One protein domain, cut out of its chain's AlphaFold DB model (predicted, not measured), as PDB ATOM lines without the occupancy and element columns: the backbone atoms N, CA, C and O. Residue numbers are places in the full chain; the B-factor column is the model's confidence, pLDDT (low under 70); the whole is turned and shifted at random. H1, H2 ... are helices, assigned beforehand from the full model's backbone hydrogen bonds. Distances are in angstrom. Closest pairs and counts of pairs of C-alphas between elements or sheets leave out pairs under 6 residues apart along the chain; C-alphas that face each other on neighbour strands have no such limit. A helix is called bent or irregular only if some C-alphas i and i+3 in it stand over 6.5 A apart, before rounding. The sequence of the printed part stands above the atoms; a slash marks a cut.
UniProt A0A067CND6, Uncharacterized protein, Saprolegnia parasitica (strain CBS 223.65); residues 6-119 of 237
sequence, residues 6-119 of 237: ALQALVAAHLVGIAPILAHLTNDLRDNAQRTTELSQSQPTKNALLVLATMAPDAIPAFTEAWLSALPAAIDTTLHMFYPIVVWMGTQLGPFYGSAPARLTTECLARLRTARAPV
ATOM      1  N   ALA A   6       1.506  -9.674 114.466       93.00
ATOM      2  CA  ALA A   6       0.172 -10.192 114.178       93.00
ATOM      3  C   ALA A   6      -0.716  -9.169 113.447       93.00
ATOM      4  O   ALA A   6      -1.388  -9.520 112.478       93.00
ATOM      5  N   LEU A   7      -0.696  -7.898 113.869       92.00
ATOM      6  CA  LEU A   7      -1.455  -6.839 113.201       92.00
ATOM      7  C   LEU A   7      -0.868  -6.522 111.820       92.00
ATOM      8  O   LEU A   7      -1.624  -6.364 110.865       92.00
ATOM      9  N   GLN A   8       0.462  -6.491 111.692       92.44
ATOM     10  CA  GLN A   8       1.128  -6.292 110.398       92.44
ATOM     11  C   GLN A   8       0.748  -7.388 109.395       92.44
ATOM     12  O   GLN A   8       0.376  -7.079 108.265       92.44
ATOM     13  N   ALA A   9       0.776  -8.657 109.819       93.56
ATOM     14  CA  ALA A   9       0.395  -9.794 108.984       93.56
ATOM     15  C   ALA A   9      -1.081  -9.738 108.561       93.56
ATOM     16  O   ALA A   9      -1.397 -10.000 107.403       93.56
ATOM     17  N   LEU A  10      -1.979  -9.352 109.474       95.44
ATOM     18  CA  LEU A  10      -3.406  -9.221 109.177       95.44
ATOM     19  C   LEU A  10      -3.682  -8.089 108.177       95.44
ATOM     20  O   LEU A  10      -4.420  -8.291 107.213       95.44
ATOM     21  N   VAL A  11      -3.055  -6.922 108.363       94.31
ATOM     22  CA  VAL A  11      -3.158  -5.790 107.428       94.31
ATOM     23  C   VAL A  11      -2.587  -6.162 106.060       94.31
ATOM     24  O   VAL A  11      -3.232  -5.902 105.047       94.31
ATOM     25  N   ALA A  12      -1.418  -6.806 106.022       95.06
ATOM     26  CA  ALA A  12      -0.800  -7.275 104.787       95.06
ATOM     27  C   ALA A  12      -1.714  -8.250 104.035       95.06
ATOM     28  O   ALA A  12      -2.026  -8.016 102.870       95.06
ATOM     29  N   ALA A  13      -2.189  -9.303 104.706       95.62
ATOM     30  CA  ALA A  13      -3.063 -10.304 104.102       95.62
ATOM     31  C   ALA A  13      -4.360  -9.680 103.570       95.62
ATOM     32  O   ALA A  13      -4.777  -9.982 102.453       95.62
ATOM     33  N   HIS A  14      -4.968  -8.770 104.337       96.44
ATOM     34  CA  HIS A  14      -6.181  -8.081 103.919       96.44
ATOM     35  C   HIS A  14      -5.944  -7.196 102.690       96.44
ATOM     36  O   HIS A  14      -6.651  -7.335 101.694       96.44
ATOM     37  N   LEU A  15      -4.935  -6.318 102.729       96.75
ATOM     38  CA  LEU A  15      -4.677  -5.370 101.644       96.75
ATOM     39  C   LEU A  15      -4.219  -6.068 100.362       96.75
ATOM     40  O   LEU A  15      -4.679  -5.702  99.283       96.75
ATOM     41  N   VAL A  16      -3.381  -7.106 100.464       96.38
ATOM     42  CA  VAL A  16      -3.010  -7.949  99.314       96.38
ATOM     43  C   VAL A  16      -4.242  -8.666  98.754       96.38
ATOM     44  O   VAL A  16      -4.422  -8.699  97.540       96.38
ATOM     45  N   GLY A  17      -5.127  -9.179  99.615       95.31
ATOM     46  CA  GLY A  17      -6.354  -9.864  99.200       95.31
ATOM     47  C   GLY A  17      -7.354  -8.969  98.462       95.31
ATOM     48  O   GLY A  17      -7.993  -9.424  97.518       95.31
ATOM     49  N   ILE A  18      -7.469  -7.691  98.841       96.00
ATOM     50  CA  ILE A  18      -8.364  -6.736  98.159       96.00
ATOM     51  C   ILE A  18      -7.709  -6.030  96.967       96.00
ATOM     52  O   ILE A  18      -8.391  -5.296  96.253       96.00
ATOM     53  N   ALA A  19      -6.409  -6.224  96.727       95.12
ATOM     54  CA  ALA A  19      -5.682  -5.557  95.650       95.12
ATOM     55  C   ALA A  19      -6.358  -5.722  94.268       95.12
ATOM     56  O   ALA A  19      -6.525  -4.712  93.583       95.12
ATOM     57  N   PRO A  20      -6.856  -6.913  93.874       94.62
ATOM     58  CA  PRO A  20      -7.593  -7.064  92.618       94.62
ATOM     59  C   PRO A  20      -8.883  -6.237  92.562       94.62
ATOM     60  O   PRO A  20      -9.215  -5.662  91.531       94.62
ATOM     61  N   ILE A  21      -9.593  -6.113  93.685       93.12
ATOM     62  CA  ILE A  21     -10.831  -5.324  93.775       93.12
ATOM     63  C   ILE A  21     -10.516  -3.840  93.542       93.12
ATOM     64  O   ILE A  21     -11.206  -3.162  92.781       93.12
ATOM     65  N   LEU A  22      -9.423  -3.344  94.132       91.44
ATOM     66  CA  LEU A  22      -8.953  -1.968  93.935       91.44
ATOM     67  C   LEU A  22      -8.561  -1.670  92.479       91.44
ATOM     68  O   LEU A  22      -8.667  -0.523  92.053       91.44
ATOM     69  N   ALA A  23      -8.134  -2.673  91.710       89.25
ATOM     70  CA  ALA A  23      -7.838  -2.529  90.283       89.25
ATOM     71  C   ALA A  23      -9.097  -2.413  89.398       89.25
ATOM     72  O   ALA A  23      -9.005  -1.908  88.279       89.25
ATOM     73  N   HIS A  24     -10.260  -2.855  89.890       85.62
ATOM     74  CA  HIS A  24     -11.528  -2.859  89.145       85.62
ATOM     75  C   HIS A  24     -12.519  -1.766  89.566       85.62
ATOM     76  O   HIS A  24     -13.474  -1.499  88.837       85.62
ATOM     77  N   LEU A  25     -12.265  -1.080  90.686       79.62
ATOM     78  CA  LEU A  25     -13.069   0.044  91.198       79.62
ATOM     79  C   LEU A  25     -13.223   1.222  90.206       79.62
ATOM     80  O   LEU A  25     -14.026   2.127  90.424       79.62
ATOM     81  N   THR A  26     -12.478   1.200  89.101       63.06
ATOM     82  CA  THR A  26     -12.520   2.125  87.960       63.06
ATOM     83  C   THR A  26     -13.876   2.180  87.262       63.06
ATOM     84  O   THR A  26     -14.272   3.255  86.816       63.06
ATOM     85  N   ASN A  27     -14.582   1.049  87.160       57.28
ATOM     86  CA  ASN A  27     -15.822   0.968  86.383       57.28
ATOM     87  C   ASN A  27     -17.009   1.554  87.162       57.28
ATOM     88  O   ASN A  27     -17.709   2.423  86.652       57.28
ATOM     89  N   ASP A  28     -17.151   1.187  88.436       56.69
ATOM     90  CA  ASP A  28     -18.302   1.582  89.261       56.69
ATOM     91  C   ASP A  28     -18.298   3.075  89.634       56.69
ATOM     92  O   ASP A  28     -19.347   3.683  89.859       56.69
ATOM     93  N   LEU A  29     -17.114   3.691  89.714       54.50
ATOM     94  CA  LEU A  29     -16.980   5.112  90.037       54.50
ATOM     95  C   LEU A  29     -17.152   6.016  88.810       54.50
ATOM     96  O   LEU A  29     -17.614   7.140  88.979       54.50
ATOM     97  N   ARG A  30     -16.838   5.555  87.588       53.22
ATOM     98  CA  ARG A  30     -17.051   6.341  86.353       53.22
ATOM     99  C   ARG A  30     -18.539   6.624  86.134       53.22
ATOM    100  O   ARG A  30     -18.892   7.755  85.813       53.22
ATOM    101  N   ASP A  31     -19.390   5.640  86.415       53.34
ATOM    102  CA  ASP A  31     -20.847   5.755  86.270       53.34
ATOM    103  C   ASP A  31     -21.489   6.646  87.351       53.34
ATOM    104  O   ASP A  31     -22.523   7.273  87.122       53.34
ATOM    105  N   ASN A  32     -20.851   6.767  88.523       51.34
ATOM    106  CA  ASN A  32     -21.361   7.539  89.662       51.34
ATOM    107  C   ASN A  32     -20.731   8.940  89.821       51.34
ATOM    108  O   ASN A  32     -21.300   9.798  90.501       51.34
ATOM    109  N   ALA A  33     -19.585   9.212  89.185       48.66
ATOM    110  CA  ALA A  33     -18.824  10.460  89.324       48.66
ATOM    111  C   ALA A  33     -19.542  11.717  88.799       48.66
ATOM    112  O   ALA A  33     -19.137  12.827  89.127       48.66
ATOM    113  N   GLN A  34     -20.650  11.583  88.061       50.72
ATOM    114  CA  GLN A  34     -21.467  12.733  87.652       50.72
ATOM    115  C   GLN A  34     -22.165  13.457  88.825       50.72
ATOM    116  O   GLN A  34     -22.760  14.510  88.600       50.72
ATOM    117  N   ARG A  35     -22.146  12.926  90.062       44.91
ATOM    118  CA  ARG A  35     -22.986  13.438  91.166       44.91
ATOM    119  C   ARG A  35     -22.275  13.870  92.451       44.91
ATOM    120  O   ARG A  35     -22.936  14.462  93.300       44.91
ATOM    121  N   THR A  36     -20.976  13.635  92.633       43.09
ATOM    122  CA  THR A  36     -20.295  13.946  93.909       43.09
ATOM    123  C   THR A  36     -18.851  14.394  93.722       43.09
ATOM    124  O   THR A  36     -18.166  13.893  92.838       43.09
ATOM    125  N   THR A  37     -18.401  15.301  94.599       46.59
ATOM    126  CA  THR A  37     -17.027  15.821  94.732       46.59
ATOM    127  C   THR A  37     -15.970  14.762  94.412       46.59
ATOM    128  O   THR A  37     -15.908  13.718  95.059       46.59
ATOM    129  N   GLU A  38     -15.174  15.053  93.384       50.94
ATOM    130  CA  GLU A  38     -14.272  14.168  92.644       50.94
ATOM    131  C   GLU A  38     -13.226  13.461  93.527       50.94
ATOM    132  O   GLU A  38     -12.093  13.915  93.692       50.94
ATOM    133  N   LEU A  39     -13.563  12.300  94.087       57.34
ATOM    134  CA  LEU A  39     -12.539  11.387  94.586       57.34
ATOM    135  C   LEU A  39     -11.834  10.757  93.379       57.34
ATOM    136  O   LEU A  39     -12.445  10.018  92.610       57.34
ATOM    137  N   SER A  40     -10.541  11.052  93.209       69.94
ATOM    138  CA  SER A  40      -9.715  10.437  92.163       69.94
ATOM    139  C   SER A  40      -9.826   8.911  92.230       69.94
ATOM    140  O   SER A  40      -9.619   8.326  93.294       69.94
ATOM    141  N   GLN A  41     -10.064   8.254  91.088       77.00
ATOM    142  CA  GLN A  41     -10.161   6.786  90.971       77.00
ATOM    143  C   GLN A  41      -8.936   6.051  91.543       77.00
ATOM    144  O   GLN A  41      -9.021   4.905  91.970       77.00
ATOM    145  N   SER A  42      -7.786   6.727  91.590       85.88
ATOM    146  CA  SER A  42      -6.535   6.203  92.146       85.88
ATOM    147  C   SER A  42      -6.431   6.280  93.678       85.88
ATOM    148  O   SER A  42      -5.520   5.687  94.260       85.88
ATOM    149  N   GLN A  43      -7.318   7.023  94.350       88.31
ATOM    150  CA  GLN A  43      -7.201   7.332  95.778       88.31
ATOM    151  C   GLN A  43      -7.281   6.097  96.690       88.31
ATOM    152  O   GLN A  43      -6.447   5.999  97.594       88.31
ATOM    153  N   PRO A  44      -8.198   5.130  96.476       91.12
ATOM    154  CA  PRO A  44      -8.249   3.922  97.299       91.12
ATOM    155  C   PRO A  44      -6.929   3.141  97.270       91.12
ATOM    156  O   PRO A  44      -6.410   2.758  98.318       91.12
ATOM    157  N   THR A  45      -6.327   2.989  96.087       93.50
ATOM    158  CA  THR A  45      -5.041   2.296  95.928       93.50
ATOM    159  C   THR A  45      -3.893   3.058  96.586       93.50
ATOM    160  O   THR A  45      -3.068   2.451  97.265       93.50
ATOM    161  N   LYS A  46      -3.854   4.392  96.457       93.00
ATOM    162  CA  LYS A  46      -2.866   5.238  97.155       93.00
ATOM    163  C   LYS A  46      -2.968   5.088  98.675       93.00
ATOM    164  O   LYS A  46      -1.949   4.935  99.343       93.00
ATOM    165  N   ASN A  47      -4.186   5.072  99.217       93.12
ATOM    166  CA  ASN A  47      -4.418   4.879 100.648       93.12
ATOM    167  C   ASN A  47      -3.955   3.490 101.110       93.12
ATOM    168  O   ASN A  47      -3.257   3.392 102.117       93.12
ATOM    169  N   ALA A  48      -4.280   2.429 100.363       94.50
ATOM    170  CA  ALA A  48      -3.822   1.073 100.669       94.50
ATOM    171  C   ALA A  48      -2.286   0.980 100.685       94.50
ATOM    172  O   ALA A  48      -1.703   0.456 101.633       94.50
ATOM    173  N   LEU A  49      -1.621   1.566  99.684       94.00
ATOM    174  CA  LEU A  49      -0.160   1.631  99.617       94.00
ATOM    175  C   LEU A  49       0.450   2.425 100.778       94.00
ATOM    176  O   LEU A  49       1.482   2.021 101.304       94.00
ATOM    177  N   LEU A  50      -0.179   3.522 101.208       93.44
ATOM    178  CA  LEU A  50       0.289   4.314 102.349       93.44
ATOM    179  C   LEU A  50       0.170   3.537 103.670       93.44
ATOM    180  O   LEU A  50       1.087   3.563 104.496       93.44
ATOM    181  N   VAL A  51      -0.936   2.809 103.860       93.88
ATOM    182  CA  VAL A  51      -1.123   1.931 105.023       93.88
ATOM    183  C   VAL A  51      -0.074   0.822 105.022       93.88
ATOM    184  O   VAL A  51       0.562   0.601 106.051       93.88
ATOM    185  N   LEU A  52       0.171   0.174 103.877       93.31
ATOM    186  CA  LEU A  52       1.220  -0.841 103.749       93.31
ATOM    187  C   LEU A  52       2.606  -0.269 104.035       93.31
ATOM    188  O   LEU A  52       3.329  -0.842 104.839       93.31
ATOM    189  N   ALA A  53       2.957   0.881 103.464       91.44
ATOM    190  CA  ALA A  53       4.233   1.543 103.729       91.44
ATOM    191  C   ALA A  53       4.457   1.787 105.228       91.44
ATOM    192  O   ALA A  53       5.556   1.570 105.738       91.44
ATOM    193  N   THR A  54       3.402   2.172 105.946       90.38
ATOM    194  CA  THR A  54       3.492   2.494 107.374       90.38
ATOM    195  C   THR A  54       3.474   1.243 108.262       90.38
ATOM    196  O   THR A  54       4.174   1.196 109.270       90.38
ATOM    197  N   MET A  55       2.662   0.235 107.921       92.12
ATOM    198  CA  MET A  55       2.362  -0.906 108.798       92.12
ATOM    199  C   MET A  55       3.060  -2.204 108.394       92.12
ATOM    200  O   MET A  55       3.485  -2.947 109.270       92.12
ATOM    201  N   ALA A  56       3.159  -2.498 107.101       92.25
ATOM    202  CA  ALA A  56       3.651  -3.769 106.575       92.25
ATOM    203  C   ALA A  56       4.398  -3.557 105.241       92.25
ATOM    204  O   ALA A  56       3.923  -3.983 104.183       92.25
ATOM    205  N   PRO A  57       5.552  -2.869 105.262       90.31
ATOM    206  CA  PRO A  57       6.230  -2.429 104.044       90.31
ATOM    207  C   PRO A  57       6.695  -3.586 103.153       90.31
ATOM    208  O   PRO A  57       6.655  -3.477 101.927       90.31
ATOM    209  N   ASP A  58       7.040  -4.724 103.755       90.56
ATOM    210  CA  ASP A  58       7.463  -5.937 103.044       90.56
ATOM    211  C   ASP A  58       6.347  -6.552 102.183       90.56
ATOM    212  O   ASP A  58       6.618  -7.350 101.288       90.56
ATOM    213  N   ALA A  59       5.086  -6.164 102.408       94.00
ATOM    214  CA  ALA A  59       3.945  -6.621 101.623       94.00
ATOM    215  C   ALA A  59       3.661  -5.758 100.380       94.00
ATOM    216  O   ALA A  59       2.839  -6.145  99.549       94.00
ATOM    217  N   ILE A  60       4.344  -4.618 100.200       93.06
ATOM    218  CA  ILE A  60       4.171  -3.754  99.017       93.06
ATOM    219  C   ILE A  60       4.442  -4.508  97.701       93.06
ATOM    220  O   ILE A  60       3.632  -4.370  96.779       93.06
ATOM    221  N   PRO A  61       5.511  -5.320  97.555       92.75
ATOM    222  CA  PRO A  61       5.738  -6.082  96.328       92.75
ATOM    223  C   PRO A  61       4.581  -7.037  96.002       92.75
ATOM    224  O   PRO A  61       4.074  -7.015  94.886       92.75
ATOM    225  N   ALA A  62       4.102  -7.802  96.989       94.50
ATOM    226  CA  ALA A  62       2.980  -8.724  96.806       94.50
ATOM    227  C   ALA A  62       1.676  -7.990  96.449       94.50
ATOM    228  O   ALA A  62       0.957  -8.403  95.542       94.50
ATOM    229  N   PHE A  63       1.398  -6.865  97.117       95.88
ATOM    230  CA  PHE A  63       0.241  -6.024  96.812       95.88
ATOM    231  C   PHE A  63       0.301  -5.488  95.383       95.88
ATOM    232  O   PHE A  63      -0.644  -5.645  94.618       95.88
ATOM    233  N   THR A  64       1.417  -4.858  95.015       94.62
ATOM    234  CA  THR A  64       1.579  -4.249  93.689       94.62
ATOM    235  C   THR A  64       1.541  -5.284  92.572       94.62
ATOM    236  O   THR A  64       1.056  -4.978  91.488       94.62
ATOM    237  N   GLU A  65       1.986  -6.511  92.833       94.75
ATOM    238  CA  GLU A  65       1.870  -7.625  91.902       94.75
ATOM    239  C   GLU A  65       0.431  -8.075  91.686       94.75
ATOM    240  O   GLU A  65      -0.013  -8.133  90.540       94.75
ATOM    241  N   ALA A  66      -0.299  -8.333  92.771       95.56
ATOM    242  CA  ALA A  66      -1.702  -8.729  92.716       95.56
ATOM    243  C   ALA A  66      -2.592  -7.629  92.114       95.56
ATOM    244  O   ALA A  66      -3.517  -7.908  91.356       95.56
ATOM    245  N   TRP A  67      -2.297  -6.367  92.424       95.94
ATOM    246  CA  TRP A  67      -2.993  -5.223  91.848       95.94
ATOM    247  C   TRP A  67      -2.719  -5.091  90.345       95.94
ATOM    248  O   TRP A  67      -3.649  -4.964  89.554       95.94
ATOM    249  N   LEU A  68      -1.448  -5.156  89.932       94.88
ATOM    250  CA  LEU A  68      -1.056  -5.002  88.530       94.88
ATOM    251  C   LEU A  68      -1.586  -6.134  87.639       94.88
ATOM    252  O   LEU A  68      -1.944  -5.873  86.491       94.88
ATOM    253  N   SER A  69      -1.626  -7.372  88.144       94.50
ATOM    254  CA  SER A  69      -2.129  -8.528  87.390       94.50
ATOM    255  C   SER A  69      -3.639  -8.464  87.145       94.50
ATOM    256  O   SER A  69      -4.109  -8.955  86.122       94.50
ATOM    257  N   ALA A  70      -4.383  -7.822  88.048       94.12
ATOM    258  CA  ALA A  70      -5.814  -7.575  87.899       94.12
ATOM    259  C   ALA A  70      -6.128  -6.310  87.082       94.12
ATOM    260  O   ALA A  70      -7.239  -6.161  86.574       94.12
ATOM    261  N   LEU A  71      -5.170  -5.390  86.944       92.50
ATOM    262  CA  LEU A  71      -5.387  -4.104  86.292       92.50
ATOM    263  C   LEU A  71      -5.546  -4.252  84.768       92.50
ATOM    264  O   LEU A  71      -4.576  -4.640  84.100       92.50
ATOM    265  N   PRO A  72      -6.702  -3.858  84.189       90.94
ATOM    266  CA  PRO A  72      -6.916  -3.915  82.747       90.94
ATOM    267  C   PRO A  72      -5.794  -3.245  81.945       90.94
ATOM    268  O   PRO A  72      -5.273  -2.191  82.316       90.94
ATOM    269  N   ALA A  73      -5.439  -3.844  80.808       87.62
ATOM    270  CA  ALA A  73      -4.414  -3.320  79.902       87.62
ATOM    271  C   ALA A  73      -4.924  -2.188  78.983       87.62
ATOM    272  O   ALA A  73      -4.194  -1.740  78.102       87.62
ATOM    273  N   ALA A  74      -6.164  -1.724  79.175       86.44
ATOM    274  CA  ALA A  74      -6.743  -0.630  78.403       86.44
ATOM    275  C   ALA A  74      -5.985   0.691  78.636       86.44
ATOM    276  O   ALA A  74      -5.462   0.951  79.729       86.44
ATOM    277  N   ILE A  75      -5.943   1.543  77.608       84.81
ATOM    278  CA  ILE A  75      -5.226   2.822  77.669       84.81
ATOM    279  C   ILE A  75      -5.846   3.779  78.692       84.81
ATOM    280  O   ILE A  75      -5.110   4.307  79.521       84.81
ATOM    281  N   ASP A  76      -7.177   3.888  78.744       83.12
ATOM    282  CA  ASP A  76      -7.901   4.669  79.760       83.12
ATOM    283  C   ASP A  76      -7.474   4.273  81.179       83.12
ATOM    284  O   ASP A  76      -7.140   5.118  82.009       83.12
ATOM    285  N   THR A  77      -7.428   2.967  81.461       86.94
ATOM    286  CA  THR A  77      -6.991   2.441  82.761       86.94
ATOM    287  C   THR A  77      -5.526   2.780  83.031       86.94
ATOM    288  O   THR A  77      -5.157   3.150  84.149       86.94
ATOM    289  N   THR A  78      -4.680   2.698  82.006       90.12
ATOM    290  CA  THR A  78      -3.260   3.039  82.120       90.12
ATOM    291  C   THR A  78      -3.067   4.526  82.436       90.12
ATOM    292  O   THR A  78      -2.290   4.854  83.330       90.12
ATOM    293  N   LEU A  79      -3.796   5.426  81.775       84.75
ATOM    294  CA  LEU A  79      -3.661   6.877  81.945       84.75
ATOM    295  C   LEU A  79      -4.304   7.396  83.232       84.75
ATOM    296  O   LEU A  79      -3.701   8.202  83.938       84.75
ATOM    297  N   HIS A  80      -5.509   6.934  83.565       85.00
ATOM    298  CA  HIS A  80      -6.292   7.509  84.663       85.00
ATOM    299  C   HIS A  80      -6.108   6.795  86.002       85.00
ATOM    300  O   HIS A  80      -6.378   7.381  87.053       85.00
ATOM    301  N   MET A  81      -5.612   5.555  85.992       87.75
ATOM    302  CA  MET A  81      -5.390   4.782  87.213       87.75
ATOM    303  C   MET A  81      -3.924   4.389  87.383       87.75
ATOM    304  O   MET A  81      -3.336   4.710  88.418       87.75
ATOM    305  N   PHE A  82      -3.307   3.752  86.383       92.94
ATOM    306  CA  PHE A  82      -1.955   3.221  86.547       92.94
ATOM    307  C   PHE A  82      -0.896   4.317  86.690       92.94
ATOM    308  O   PHE A  82      -0.193   4.382  87.701       92.94
ATOM    309  N   TYR A  83      -0.816   5.211  85.706       91.31
ATOM    310  CA  TYR A  83       0.164   6.289  85.654       91.31
ATOM    311  C   TYR A  83       0.142   7.178  86.917       91.31
ATOM    312  O   TYR A  83       1.205   7.364  87.517       91.31
ATOM    313  N   PRO A  84      -1.021   7.650  87.423       90.94
ATOM    314  CA  PRO A  84      -1.074   8.458  88.639       90.94
ATOM    315  C   PRO A  84      -0.557   7.735  89.884       90.94
ATOM    316  O   PRO A  84       0.005   8.379  90.769       90.94
ATOM    317  N   ILE A  85      -0.740   6.413  89.975       92.88
ATOM    318  CA  ILE A  85      -0.219   5.606  91.087       92.88
ATOM    319  C   ILE A  85       1.297   5.477  90.972       92.88
ATOM    320  O   ILE A  85       1.987   5.684  91.964       92.88
ATOM    321  N   VAL A  86       1.827   5.222  89.775       92.75
ATOM    322  CA  VAL A  86       3.277   5.131  89.537       92.75
ATOM    323  C   VAL A  86       3.983   6.444  89.871       92.75
ATOM    324  O   VAL A  86       4.962   6.441  90.620       92.75
ATOM    325  N   VAL A  87       3.466   7.577  89.386       90.62
ATOM    326  CA  VAL A  87       4.020   8.908  89.688       90.62
ATOM    327  C   VAL A  87       3.943   9.207  91.186       90.62
ATOM    328  O   VAL A  87       4.918   9.663  91.790       90.62
ATOM    329  N   TRP A  88       2.805   8.914  91.818       91.94
ATOM    330  CA  TRP A  88       2.635   9.101  93.256       91.94
ATOM    331  C   TRP A  88       3.598   8.224  94.068       91.94
ATOM    332  O   TRP A  88       4.270   8.730  94.962       91.94
ATOM    333  N   MET A  89       3.755   6.942  93.726       90.06
ATOM    334  CA  MET A  89       4.711   6.056  94.393       90.06
ATOM    335  C   MET A  89       6.144   6.554  94.214       90.06
ATOM    336  O   MET A  89       6.897   6.590  95.180       90.06
ATOM    337  N   GLY A  90       6.525   6.989  93.011       87.00
ATOM    338  CA  GLY A  90       7.858   7.536  92.758       87.00
ATOM    339  C   GLY A  90       8.164   8.786  93.589       87.00
ATOM    340  O   GLY A  90       9.284   8.945  94.070       87.00
ATOM    341  N   THR A  91       7.167   9.650  93.802       85.31
ATOM    342  CA  THR A  91       7.327  10.907  94.553       85.31
ATOM    343  C   THR A  91       7.229  10.732  96.068       85.31
ATOM    344  O   THR A  91       8.000  11.358  96.789       85.31
ATOM    345  N   GLN A  92       6.317   9.887  96.554       85.88
ATOM    346  CA  GLN A  92       6.033   9.728  97.988       85.88
ATOM    347  C   GLN A  92       6.783   8.556  98.627       85.88
ATOM    348  O   GLN A  92       7.229   8.649  99.766       85.88
ATOM    349  N   LEU A  93       6.925   7.446  97.900       81.19
ATOM    350  CA  LEU A  93       7.469   6.184  98.416       81.19
ATOM    351  C   LEU A  93       8.874   5.872  97.872       81.19
ATOM    352  O   LEU A  93       9.616   5.096  98.476       81.19
ATOM    353  N   GLY A  94       9.262   6.489  96.752       71.00
ATOM    354  CA  GLY A  94      10.521   6.256  96.041       71.00
ATOM    355  C   GLY A  94      11.796   6.276  96.899       71.00
ATOM    356  O   GLY A  94      12.653   5.423  96.673       71.00
ATOM    357  N   PRO A  95      11.951   7.165  97.902       69.44
ATOM    358  CA  PRO A  95      13.142   7.172  98.756       69.44
ATOM    359  C   PRO A  95      13.279   5.951  99.679       69.44
ATOM    360  O   PRO A  95      14.377   5.693 100.164       69.44
ATOM    361  N   PHE A  96      12.195   5.212  99.933       67.25
ATOM    362  CA  PHE A  96      12.123   4.241 101.030       67.25
ATOM    363  C   PHE A  96      11.852   2.796 100.583       67.25
ATOM    364  O   PHE A  96      12.218   1.872 101.303       67.25
ATOM    365  N   TYR A  97      11.253   2.570  99.404       66.75
ATOM    366  CA  TYR A  97      10.657   1.263  99.058       66.75
ATOM    367  C   TYR A  97      11.195   0.582  97.781       66.75
ATOM    368  O   TYR A  97      10.472  -0.133  97.085       66.75
ATOM    369  N   GLY A  98      12.496   0.724  97.506       67.81
ATOM    370  CA  GLY A  98      13.260  -0.229  96.682       67.81
ATOM    371  C   GLY A  98      12.767  -0.452  95.240       67.81
ATOM    372  O   GLY A  98      12.600   0.492  94.472       67.81
ATOM    373  N   SER A  99      12.619  -1.726  94.843       79.12
ATOM    374  CA  SER A  99      12.419  -2.180  93.452       79.12
ATOM    375  C   SER A  99      10.970  -2.144  92.950       79.12
ATOM    376  O   SER A  99      10.757  -2.154  91.736       79.12
ATOM    377  N   ALA A 100       9.972  -2.074  93.839       83.75
ATOM    378  CA  ALA A 100       8.561  -2.096  93.445       83.75
ATOM    379  C   ALA A 100       8.157  -0.866  92.599       83.75
ATOM    380  O   ALA A 100       7.610  -1.063  91.510       83.75
ATOM    381  N   PRO A 101       8.496   0.387  92.979       85.81
ATOM    382  CA  PRO A 101       8.259   1.551  92.121       85.81
ATOM    383  C   PRO A 101       8.964   1.454  90.761       85.81
ATOM    384  O   PRO A 101       8.395   1.852  89.745       85.81
ATOM    385  N   ALA A 102      10.180   0.896  90.717       86.00
ATOM    386  CA  ALA A 102      10.929   0.724  89.473       86.00
ATOM    387  C   ALA A 102      10.230  -0.267  88.529       86.00
ATOM    388  O   ALA A 102      10.014   0.053  87.363       86.00
ATOM    389  N   ARG A 103       9.793  -1.424  89.046       89.56
ATOM    390  CA  ARG A 103       9.038  -2.427  88.280       89.56
ATOM    391  C   ARG A 103       7.744  -1.849  87.705       89.56
ATOM    392  O   ARG A 103       7.479  -2.019  86.518       89.56
ATOM    393  N   LEU A 104       6.965  -1.137  88.522       92.19
ATOM    394  CA  LEU A 104       5.725  -0.504  88.063       92.19
ATOM    395  C   LEU A 104       5.985   0.599  87.030       92.19
ATOM    396  O   LEU A 104       5.227   0.731  86.075       92.19
ATOM    397  N   THR A 105       7.076   1.355  87.181       91.94
ATOM    398  CA  THR A 105       7.493   2.359  86.192       91.94
ATOM    399  C   THR A 105       7.828   1.712  84.851       91.94
ATOM    400  O   THR A 105       7.357   2.184  83.817       91.94
ATOM    401  N   THR A 106       8.595   0.618  84.852       91.75
ATOM    402  CA  THR A 106       8.932  -0.136  83.636       91.75
ATOM    403  C   THR A 106       7.683  -0.654  82.932       91.75
ATOM    404  O   THR A 106       7.542  -0.458  81.726       91.75
ATOM    405  N   GLU A 107       6.759  -1.261  83.675       94.56
ATOM    406  CA  GLU A 107       5.511  -1.787  83.119       94.56
ATOM    407  C   GLU A 107       4.600  -0.668  82.586       94.56
ATOM    408  O   GLU A 107       4.065  -0.765  81.484       94.56
ATOM    409  N   CYS A 108       4.467   0.442  83.318       94.38
ATOM    410  CA  CYS A 108       3.688   1.594  82.865       94.38
ATOM    411  C   CYS A 108       4.276   2.200  81.584       94.38
ATOM    412  O   CYS A 108       3.533   2.522  80.658       94.38
ATOM    413  N   LEU A 109       5.605   2.312  81.492       92.12
ATOM    414  CA  LEU A 109       6.282   2.734  80.266       92.12
ATOM    415  C   LEU A 109       6.030   1.764  79.110       92.12
ATOM    416  O   LEU A 109       5.829   2.222  77.989       92.12
ATOM    417  N   ALA A 110       6.042   0.453  79.359       92.25
ATOM    418  CA  ALA A 110       5.747  -0.545  78.337       92.25
ATOM    419  C   ALA A 110       4.317  -0.373  77.800       92.25
ATOM    420  O   ALA A 110       4.151  -0.205  76.596       92.25
ATOM    421  N   ARG A 111       3.311  -0.288  78.682       92.69
ATOM    422  CA  ARG A 111       1.905  -0.082  78.284       92.69
ATOM    423  C   ARG A 111       1.700   1.221  77.512       92.69
ATOM    424  O   ARG A 111       1.073   1.205  76.456       92.69
ATOM    425  N   LEU A 112       2.277   2.329  77.986       89.88
ATOM    426  CA  LEU A 112       2.195   3.621  77.295       89.88
ATOM    427  C   LEU A 112       2.869   3.575  75.919       89.88
ATOM    428  O   LEU A 112       2.317   4.094  74.958       89.88
ATOM    429  N   ARG A 113       4.031   2.924  75.791       88.81
ATOM    430  CA  ARG A 113       4.720   2.764  74.497       88.81
ATOM    431  C   ARG A 113       3.954   1.866  73.533       88.81
ATOM    432  O   ARG A 113       3.948   2.160  72.345       88.81
ATOM    433  N   THR A 114       3.314   0.810  74.030       87.06
ATOM    434  CA  THR A 114       2.443  -0.056  73.230       87.06
ATOM    435  C   THR A 114       1.197   0.692  72.766       87.06
ATOM    436  O   THR A 114       0.833   0.576  71.605       87.06
ATOM    437  N   ALA A 115       0.575   1.505  73.622       82.88
ATOM    438  CA  ALA A 115      -0.553   2.352  73.226       82.88
ATOM    439  C   ALA A 115      -0.143   3.479  72.266       82.88
ATOM    440  O   ALA A 115      -0.914   3.871  71.399       82.88
ATOM    441  N   ARG A 116       1.098   3.958  72.393       76.75
ATOM    442  CA  ARG A 116       1.747   4.888  71.465       76.75
ATOM    443  C   ARG A 116       2.285   4.204  70.207       76.75
ATOM    444  O   ARG A 116       2.887   4.898  69.384       76.75
ATOM    445  N   ALA A 117       2.146   2.877  70.053       58.88
ATOM    446  CA  ALA A 117       2.510   2.194  68.810       58.88
ATOM    447  C   ALA A 117       1.918   3.003  67.658       58.88
ATOM    448  O   ALA A 117       0.775   3.428  67.810       58.88
ATOM    449  N   PRO A 118       2.697   3.303  66.599       52.12
ATOM    450  CA  PRO A 118       2.358   4.339  65.636       52.12
ATOM    451  C   PRO A 118       0.953   4.073  65.135       52.12
ATOM    452  O   PRO A 118       0.718   3.157  64.349       52.12
ATOM    453  N   VAL A 119       0.014   4.838  65.678       47.12
ATOM    454  CA  VAL A 119      -1.359   4.782  65.251       47.12
ATOM    455  C   VAL A 119      -1.266   5.368  63.856       47.12
ATOM    456  O   VAL A 119      -1.053   6.568  63.694       47.12
TER     457      VAL A 119
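This is residues 6 to 119 of the 237 residues of an uncharacterized protein of Saprolegnia parasitica (strain CBS 223.65) (UniProt A0A067CND6). This is a bundle of helices that run up and down: H2 and H3 are side by side, arm H1a of the bent first helix packs on both, and the hairpin of H4 and H5 packs on the same two, H4 on H2 and H5 on H3. The other arm, H1b, turns off from H1a past the last residues of H3. You have 114 printed residues with five named helices, H1 to H5 in that order, and no named strand: all helix. The whole is compact, with a radius of gyration of the C-alphas of 14.3 A, and spans 49 by 34 by 22 A.

Begin at residues 6 to 32, assigned by hydrogen bonds as one helix, H1, but bent: C-alphas 17 and 20 are 7.3 A apart. Its arms H1a, residues 6 to 17, and H1b, residues 20 to 32, stand at a steep tilt of 58 degrees. Go on to H2, residues 43 to 55, which touches H1a, closest at the C-alphas of Gln 8 and Met 55, 5.8 A, opposite ways at a shallow tilt of 27 degrees. H3, residues 57 to 70, forms a hairpin with H2, closest at the C-alphas of Leu 52 and Ile 60, 6.3 A. H3 also touches H1a, closest at the C-alphas of Val 16 and Phe 63, 4.5 A, and with residues 66 to 70 alone H1b, closest at those of Pro 20 and Trp 67, 5.0 A. H4, residues 75 to 93, touches H2 with residues 85 to 93 alone, closest at the C-alphas of Lys 46 and Ile 85, 6.6 A, while H3 and H4 are apart. H5, residues 99 to 115, forms a hairpin with H4, closest at the C-alphas of Gly 90 and Pro 101, 6.0 A; with residues 100 to 104 alone it touches H3, closest at those of Pro 61 and Ala 100, 5.7 A. In H1a, H2 and H5 every O i to N i+4 pair is within hydrogen-bond range; in H3 8 of 10 are, in H4 13 of 15, and in H1b 2 of 9, beside 5 of 10 O i to N i+3 pairs.

Find C-alpha 6 at (0.172, -10.192, 114.178); H1a runs 16.3 A from there, and H1b 20.3 A. H2 covers 18.1 A, H3 20.8 A and H4 24.6 A, with a kink of 31 degrees near residue 82. H1b is irregular, C-alphas 23 and 26 being 7.0 A apart; H3 and H4 only just are, with 6.9 A from C-alpha 58 to 61 and 6.6 A from 80 to 83. H5 runs 24.5 A to C-alpha 115 at (-0.553, 2.352, 73.226).

The two C-alphas farthest apart are those of Ala 6 and Val 119, 51.2 A. The printed part has no cut; the link from H1 to H2 is short, and the other links are tight. Look for pLDDT under 70 at residues 26 to 40, 95 to 98 and 117 to 119; the mean of the printed part is 83.9.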